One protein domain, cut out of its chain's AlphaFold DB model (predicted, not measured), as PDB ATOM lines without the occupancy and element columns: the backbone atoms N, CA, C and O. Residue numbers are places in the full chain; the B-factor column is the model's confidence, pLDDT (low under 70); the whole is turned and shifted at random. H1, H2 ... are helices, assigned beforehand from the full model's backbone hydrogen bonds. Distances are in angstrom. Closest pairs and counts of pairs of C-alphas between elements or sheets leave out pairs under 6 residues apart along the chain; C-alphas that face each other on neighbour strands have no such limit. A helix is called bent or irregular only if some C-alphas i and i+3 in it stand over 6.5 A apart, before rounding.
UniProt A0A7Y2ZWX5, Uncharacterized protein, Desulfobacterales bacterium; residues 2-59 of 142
ATOM      1  N   LEU A   2     131.330  98.758 140.460       58.44
ATOM      2  CA  LEU A   2     131.273  98.319 141.873       58.44
ATOM      3  C   LEU A   2     129.890  98.467 142.547       58.44
ATOM      4  O   LEU A   2     129.472  97.588 143.293       58.44
ATOM      5  N   LEU A   3     129.147  99.539 142.249       64.88
ATOM      6  CA  LEU A   3     127.795  99.773 142.785       64.88
ATOM      7  C   LEU A   3     126.732  98.787 142.270       64.88
ATOM      8  O   LEU A   3     125.789  98.497 142.999       64.88
ATOM      9  N   ALA A   4     126.881  98.266 141.047       63.12
ATOM     10  CA  ALA A   4     125.930  97.318 140.461       63.12
ATOM     11  C   ALA A   4     126.099  95.917 141.067       63.12
ATOM     12  O   ALA A   4     125.123  95.262 141.414       63.12
ATOM     13  N   ILE A   5     127.350  95.499 141.292       69.50
ATOM     14  CA  ILE A   5     127.676  94.207 141.913       69.50
ATOM     15  C   ILE A   5     127.211  94.179 143.379       69.50
ATOM     16  O   ILE A   5     126.693  93.174 143.851       69.50
ATOM     17  N   ARG A   6     127.311  95.311 144.090       75.50
ATOM     18  CA  ARG A   6     126.912  95.429 145.504       75.50
ATOM     19  C   ARG A   6     125.388  95.419 145.735       75.50
ATOM     20  O   ARG A   6     124.967  95.288 146.878       75.50
ATOM     21  N   ARG A   7     124.570  95.576 144.684       70.31
ATOM     22  CA  ARG A   7     123.093  95.649 144.745       70.31
ATOM     23  C   ARG A   7     122.369  94.492 144.036       70.31
ATOM     24  O   ARG A   7     121.195  94.629 143.730       70.31
ATOM     25  N   GLY A   8     123.043  93.362 143.810       69.44
ATOM     26  CA  GLY A   8     122.411  92.174 143.211       69.44
ATOM     27  C   GLY A   8     122.562  92.055 141.692       69.44
ATOM     28  O   GLY A   8     121.959  91.181 141.088       69.44
ATOM     29  N   GLY A   9     123.418  92.870 141.067       67.81
ATOM     30  CA  GLY A   9     123.684  92.784 139.632       67.81
ATOM     31  C   GLY A   9     122.558  93.351 138.762       67.81
ATOM     32  O   GLY A   9     121.600  93.947 139.244       67.81
ATOM     33  N   TYR A  10     122.718  93.225 137.445       69.88
ATOM     34  CA  TYR A  10     121.698  93.622 136.477       69.88
ATOM     35  C   TYR A  10     120.743  92.445 136.267       69.88
ATOM     36  O   TYR A  10     121.059  91.522 135.523       69.88
ATOM     37  N   GLU A  11     119.594  92.458 136.941       69.25
ATOM     38  CA  GLU A  11     118.621  91.356 136.869       69.25
ATOM     39  C   GLU A  11     117.805  91.345 135.566       69.25
ATOM     40  O   GLU A  11     117.216  90.321 135.220       69.25
ATOM     41  N   LYS A  12     117.759  92.462 134.826       70.50
ATOM     42  CA  LYS A  12     117.010  92.581 133.567       70.50
ATOM     43  C   LYS A  12     117.760  93.426 132.543       70.50
ATOM     44  O   LYS A  12     118.312  94.475 132.871       70.50
ATOM     45  N   ILE A  13     117.752  92.956 131.298       68.69
ATOM     46  CA  ILE A  13     118.210  93.697 130.121       68.69
ATOM     47  C   ILE A  13     116.956  94.058 129.328       68.69
ATOM     48  O   ILE A  13     116.459  93.265 128.532       68.69
ATOM     49  N   ASP A  14     116.419  95.247 129.580       66.25
ATOM     50  CA  ASP A  14     115.296  95.775 128.810       66.25
ATOM     51  C   ASP A  14     115.825  96.422 127.527       66.25
ATOM     52  O   ASP A  14     116.287  97.563 127.526       66.25
ATOM     53  N   PHE A  15     115.746  95.696 126.410       65.56
ATOM     54  CA  PHE A  15     116.129  96.208 125.085       65.56
ATOM     55  C   PHE A  15     115.324  97.446 124.660       65.56
ATOM     56  O   PHE A  15     115.801  98.245 123.860       65.56
ATOM     57  N   PHE A  16     114.124  97.616 125.223       66.25
ATOM     58  CA  PHE A  16     113.205  98.724 124.944       66.25
ATOM     59  C   PHE A  16     113.142  99.751 126.083       66.25
ATOM     60  O   PHE A  16     112.160 100.484 126.236       66.25
ATOM     61  N   TYR A  17     114.179  99.803 126.919       63.66
ATOM     62  CA  TYR A  17     114.281 100.809 127.967       63.66
ATOM     63  C   TYR A  17     114.258 102.220 127.346       63.66
ATOM     64  O   TYR A  17     115.030 102.527 126.443       63.66
ATOM     65  N   GLN A  18     113.332 103.071 127.806       61.69
ATOM     66  CA  GLN A  18     113.018 104.395 127.235       61.69
ATOM     67  C   GLN A  18     112.520 104.416 125.776       61.69
ATOM     68  O   GLN A  18     112.613 105.448 125.120       61.69
ATOM     69  N   THR A  19     111.950 103.328 125.251       61.94
ATOM     70  CA  THR A  19     111.319 103.340 123.920       61.94
ATOM     71  C   THR A  19     109.795 103.446 124.044       61.94
ATOM     72  O   THR A  19     109.141 102.501 124.479       61.94
ATOM     73  N   LYS A  20     109.198 104.583 123.659       59.03
ATOM     74  CA  LYS A  20     107.735 104.748 123.529       59.03
ATOM     75  C   LYS A  20     107.378 104.978 122.057       59.03
ATOM     76  O   LYS A  20     108.000 105.794 121.387       59.03
ATOM     77  N   TYR A  21     106.374 104.256 121.549       61.75
ATOM     78  CA  TYR A  21     105.901 104.333 120.151       61.75
ATOM     79  C   TYR A  21     106.967 104.045 119.069       61.75
ATOM     80  O   TYR A  21     106.869 104.545 117.954       61.75
ATOM     81  N   GLY A  22     107.992 103.244 119.383       63.19
ATOM     82  CA  GLY A  22     109.073 102.905 118.439       63.19
ATOM     83  C   GLY A  22     110.192 103.948 118.344       63.19
ATOM     84  O   GLY A  22     111.188 103.712 117.667       63.19
ATOM     85  N   PHE A  23     110.078 105.060 119.073       60.72
ATOM     86  CA  PHE A  23     111.146 106.039 119.231       60.72
ATOM     87  C   PHE A  23     111.735 105.948 120.644       60.72
ATOM     88  O   PHE A  23     111.007 105.756 121.619       60.72
ATOM     89  N   SER A  24     113.059 106.088 120.768       63.12
ATOM     90  CA  SER A  24     113.774 106.118 122.056       63.12
ATOM     91  C   SER A  24     113.491 107.430 122.803       63.12
ATOM     92  O   SER A  24     114.349 108.308 122.888       63.12
ATOM     93  N   ILE A  25     112.252 107.600 123.266       63.47
ATOM     94  CA  ILE A  25     111.737 108.808 123.905       63.47
ATOM     95  C   ILE A  25     111.023 108.425 125.206       63.47
ATOM     96  O   ILE A  25     110.064 107.652 125.206       63.47
ATOM     97  N   GLY A  26     111.456 109.026 126.317       65.31
ATOM     98  CA  GLY A  26     110.767 108.929 127.608       65.31
ATOM     99  C   GLY A  26     109.449 109.717 127.651       65.31
ATOM    100  O   GLY A  26     108.432 109.178 128.096       65.31
ATOM    101  N   ASP A  27     109.451 110.950 127.124       72.88
ATOM    102  CA  ASP A  27     108.343 111.915 127.201       72.88
ATOM    103  C   ASP A  27     108.190 112.789 125.942       72.88
ATOM    104  O   ASP A  27     109.165 113.158 125.288       72.88
ATOM    105  N   VAL A  28     106.951 113.195 125.633       76.50
ATOM    106  CA  VAL A  28     106.619 114.064 124.480       76.50
ATOM    107  C   VAL A  28     107.282 115.444 124.590       76.50
ATOM    108  O   VAL A  28     107.718 116.010 123.590       76.50
ATOM    109  N   SER A  29     107.430 115.971 125.806       74.88
ATOM    110  CA  SER A  29     108.146 117.226 126.065       74.88
ATOM    111  C   SER A  29     109.632 117.135 125.698       74.88
ATOM    112  O   SER A  29     110.185 118.086 125.144       74.88
ATOM    113  N   ALA A  30     110.268 115.983 125.931       75.00
ATOM    114  CA  ALA A  30     111.660 115.746 125.557       75.00
ATOM    115  C   ALA A  30     111.840 115.686 124.032       75.00
ATOM    116  O   ALA A  30     112.840 116.186 123.520       75.00
ATOM    117  N   LEU A  31     110.857 115.151 123.297       76.25
ATOM    118  CA  LEU A  31     110.857 115.181 121.831       76.25
ATOM    119  C   LEU A  31     110.793 116.618 121.303       76.25
ATOM    120  O   LEU A  31     111.575 116.985 120.428       76.25
ATOM    121  N   ILE A  32     109.889 117.439 121.845       81.88
ATOM    122  CA  ILE A  32     109.752 118.844 121.434       81.88
ATOM    123  C   ILE A  32     111.053 119.601 121.722       81.88
ATOM    124  O   ILE A  32     111.575 120.280 120.839       81.88
ATOM    125  N   ALA A  33     111.624 119.433 122.917       82.06
ATOM    126  CA  ALA A  33     112.902 120.044 123.269       82.06
ATOM    127  C   ALA A  33     114.037 119.592 122.330       82.06
ATOM    128  O   ALA A  33     114.812 120.426 121.863       82.06
ATOM    129  N   TYR A  34     114.103 118.299 122.000       81.81
ATOM    130  CA  TYR A  34     115.095 117.753 121.073       81.81
ATOM    131  C   TYR A  34     114.974 118.362 119.670       81.81
ATOM    132  O   TYR A  34     115.972 118.819 119.110       81.81
ATOM    133  N   LEU A  35     113.759 118.423 119.118       82.62
ATOM    134  CA  LEU A  35     113.513 119.011 117.799       82.62
ATOM    135  C   LEU A  35     113.839 120.510 117.776       82.62
ATOM    136  O   LEU A  35     114.473 120.976 116.829       82.62
ATOM    137  N   CYS A  36     113.489 121.252 118.831       84.19
ATOM    138  CA  CYS A  36     113.852 122.664 118.964       84.19
ATOM    139  C   CYS A  36     115.374 122.863 118.967       84.19
ATOM    140  O   CYS A  36     115.878 123.714 118.234       84.19
ATOM    141  N   VAL A  37     116.117 122.062 119.739       82.62
ATOM    142  CA  VAL A  37     117.589 122.127 119.781       82.62
ATOM    143  C   VAL A  37     118.192 121.790 118.417       82.62
ATOM    144  O   VAL A  37     119.096 122.489 117.961       82.62
ATOM    145  N   LEU A  38     117.675 120.762 117.738       80.06
ATOM    146  CA  LEU A  38     118.129 120.364 116.404       80.06
ATOM    147  C   LEU A  38     117.926 121.500 115.391       80.06
ATOM    148  O   LEU A  38     118.853 121.859 114.663       80.06
ATOM    149  N   ILE A  39     116.746 122.120 115.381       81.75
ATOM    150  CA  ILE A  39     116.440 123.236 114.478       81.75
ATOM    151  C   ILE A  39     117.333 124.444 114.786       81.75
ATOM    152  O   ILE A  39     117.914 125.028 113.868       81.75
ATOM    153  N   PHE A  40     117.486 124.801 116.062       79.75
ATOM    154  CA  PHE A  40     118.187 126.023 116.451       79.75
ATOM    155  C   PHE A  40     119.709 125.920 116.316       79.75
ATOM    156  O   PHE A  40     120.356 126.886 115.919       79.75
ATOM    157  N   LEU A  41     120.289 124.755 116.619       73.50
ATOM    158  CA  LEU A  41     121.739 124.558 116.566       73.50
ATOM    159  C   LEU A  41     122.245 124.068 115.209       73.50
ATOM    160  O   LEU A  41     123.386 124.363 114.862       73.50
ATOM    161  N   ILE A  42     121.448 123.317 114.445       73.12
ATOM    162  CA  ILE A  42     121.921 122.687 113.203       73.12
ATOM    163  C   ILE A  42     121.287 123.345 111.977       73.12
ATOM    164  O   ILE A  42     122.015 123.772 111.083       73.12
ATOM    165  N   VAL A  43     119.958 123.457 111.931       76.56
ATOM    166  CA  VAL A  43     119.243 123.900 110.718       76.56
ATOM    167  C   VAL A  43     119.399 125.402 110.478       76.56
ATOM    168  O   VAL A  43     119.771 125.804 109.376       76.56
ATOM    169  N   LEU A  44     119.168 126.231 111.501       78.75
ATOM    170  CA  LEU A  44     119.288 127.689 111.385       78.75
ATOM    171  C   LEU A  44     120.711 128.126 110.980       78.75
ATOM    172  O   LEU A  44     120.846 128.855 109.994       78.75
ATOM    173  N   PRO A  45     121.790 127.654 111.638       70.06
ATOM    174  CA  PRO A  45     123.145 128.019 111.235       70.06
ATOM    175  C   PRO A  45     123.534 127.473 109.862       70.06
ATOM    176  O   PRO A  45     124.289 128.139 109.160       70.06
ATOM    177  N   ALA A  46     123.020 126.305 109.456       71.56
ATOM    178  CA  ALA A  46     123.271 125.768 108.118       71.56
ATOM    179  C   ALA A  46     122.670 126.650 107.011       71.56
ATOM    180  O   ALA A  46     123.275 126.803 105.952       71.56
ATOM    181  N   PHE A  47     121.513 127.269 107.263       73.25
ATOM    182  CA  PHE A  47     120.910 128.224 106.331       73.25
ATOM    183  C   PHE A  47     121.662 129.559 106.269       73.25
ATOM    184  O   PHE A  47     121.755 130.150 105.197       73.25
ATOM    185  N   ILE A  48     122.200 130.035 107.397       69.19
ATOM    186  CA  ILE A  48     122.841 131.360 107.482       69.19
ATOM    187  C   ILE A  48     124.310 131.320 107.036       69.19
ATOM    188  O   ILE A  48     124.748 132.179 106.277       69.19
ATOM    189  N   PHE A  49     125.085 130.343 107.512       64.62
ATOM    190  CA  PHE A  49     126.545 130.303 107.357       64.62
ATOM    191  C   PHE A  49     127.029 129.215 106.377       64.62
ATOM    192  O   PHE A  49     128.234 129.082 106.155       64.62
ATOM    193  N   GLY A  50     126.112 128.457 105.765       67.62
ATOM    194  CA  GLY A  50     126.408 127.472 104.725       67.62
ATOM    195  C   GLY A  50     126.640 126.041 105.231       67.62
ATOM    196  O   GLY A  50     126.130 125.605 106.265       67.62
ATOM    197  N   ARG A  51     127.381 125.248 104.444       64.56
ATOM    198  CA  ARG A  51     127.549 123.802 104.672       64.56
ATOM    199  C   ARG A  51     128.228 123.546 106.028       64.56
ATOM    200  O   ARG A  51     129.353 123.974 106.255       64.56
ATOM    201  N   ARG A  52     127.556 122.801 106.918       66.75
ATOM    202  CA  ARG A  52     128.099 122.295 108.200       66.75
ATOM    203  C   ARG A  52     128.628 123.356 109.195       66.75
ATOM    204  O   ARG A  52     129.484 123.040 110.023       66.75
ATOM    205  N   SER A  53     128.069 124.568 109.228       59.19
ATOM    206  CA  SER A  53     128.531 125.657 110.118       59.19
ATOM    207  C   SER A  53     128.531 125.345 111.618       59.19
ATOM    208  O   SER A  53     129.384 125.858 112.341       59.19
ATOM    209  N   PHE A  54     127.648 124.464 112.104       63.56
ATOM    210  CA  PHE A  54     127.673 124.032 113.507       63.56
ATOM    211  C   PHE A  54     129.016 123.390 113.889       63.56
ATOM    212  O   PHE A  54     129.565 123.689 114.948       63.56
ATOM    213  N   CYS A  55     129.588 122.553 113.018       66.75
ATOM    214  CA  CYS A  55     130.857 121.874 113.283       66.75
ATOM    215  C   CYS A  55     132.042 122.845 113.348       66.75
ATOM    216  O   CYS A  55     132.957 122.612 114.129       66.75
ATOM    217  N   HIS A  56     132.006 123.918 112.557       64.69
ATOM    218  CA  HIS A  56     133.103 124.877 112.460       64.69
ATOM    219  C   HIS A  56     133.049 125.957 113.555       64.69
ATOM    220  O   HIS A  56     134.086 126.442 113.996       64.69
ATOM    221  N   HIS A  57     131.849 126.321 114.026       66.00
ATOM    222  CA  HIS A  57     131.677 127.468 114.928       66.00
ATOM    223  C   HIS A  57     131.143 127.129 116.323       66.00
ATOM    224  O   HIS A  57     131.513 127.800 117.281       66.00
ATOM    225  N   LEU A  58     130.288 126.112 116.463       69.75
ATOM    226  CA  LEU A  58     129.625 125.800 117.738       69.75
ATOM    227  C   LEU A  58     130.071 124.474 118.361       69.75
ATOM    228  O   LEU A  58     129.843 124.241 119.549       69.75
ATOM    229  N   CYS A  59     130.695 123.582 117.592       74.31
ATOM    230  CA  CYS A  59     131.070 122.274 118.098       74.31
ATOM    231  C   CYS A  59     132.299 122.364 119.008       74.31
ATOM    232  O   CYS A  59     133.442 122.322 118.561       74.31
TER     233      CYS A  59
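What this domain is: This is residues 2 to 59 of the 142 residues of an uncharacterized protein of Desulfobacterales bacterium (UniProt A0A7Y2ZWX5). The model is a wide, open V: one arm is the long helix H2, the other is a winding stretch with no named element that leads back to the tiny helix H1 at its far end, and between the arms residues 18 to 26 make a small loop. At the other end of H2 the chain turns back, and the short helix H3 packs on residues 41 to 46 of H2; in the arm that holds H1, residues 2 to 15 stick out free. The printed part has 58 residues, with three named helices in the order H1, H2, H3 and no named strand, and the class is all helix. The whole is extended, with a radius of gyration of the C-alphas of 18.4 A, and it spans 53 by 29 by 16 A.

How they stand to each other: From the first printed residue, H1, residues 2 to 5, touches no helix. It lies within residues 2 to 15, which stand free: no C-alpha there has another, 8 or more residues away along the chain, within 10 A. Residues 6 to 27 are a long link of 22 residues from H1 to H2, which takes residues 28 to 49. H1 and H2 are apart. Residues 35 to 40, which belong to H2, also stand free. A tight link of 3 residues joins H2 to H3, residues 53 to 57. H2 and H3 touch, with 7 pairs of C-alphas within 8 A, and H2 does so with residues 41 to 46 alone. The closest C-alphas of the two are those of Ala 46 and Ser 53, 5.6 A apart, and the helices stand 14.1 A centre to centre. H1 and H3 are apart. In the backbone, every O i to N i+4 pair of H3 is within hydrogen-bond range, as are 16 of 18 in H2, while H1 with its 4 residues is too short for such a pair.

Where its parts are: H1, residues 2 to 5, runs from Leu 2 to Ile 5, and its first C-alpha is at (131.273, 98.319, 141.873). H2, residues 28 to 49, is the longest helix, with 22 residues and 30.9 A from first to last C-alpha. It begins at Val 28, whose C-alpha is at (106.619, 114.064, 124.480), and ends at Phe 49, whose C-alpha is at (126.545, 130.303, 107.357). H2 is irregular, but only just: C-alphas 41 and 44 are 6.53 A apart. It is not bent. H3, residues 53 to 57, runs from Ser 53 to His 57, where the C-alpha is at (131.677, 127.468, 114.928).

The domain as a whole: The outline is flat, but only just, at 53 by 29 by 16 A. The two C-alphas farthest apart are those of Gly 8 and Ile 48, at 53.0 A, and those of the first and last printed residues, Leu 2 and Cys 59, are 33.8 A apart. Without the stretches that stand free, the body has 38 residues and spans 37 by 16 by 14 A. The C-alphas of residues 6 to 27 lie 8 to 30 A from the mean of all C-alphas. The printed part has no cut between residues 2 and 59. The link from H1 to H2 is long and the link from H2 to H3 is tight. The mean pLDDT of the printed part is 70.1, and 33 residues are under 70: residues 2 to 5, 8 to 11, 13 to 26 and 48 to 58. The mean is 77 over H2 and 64 over each of H1 and H3.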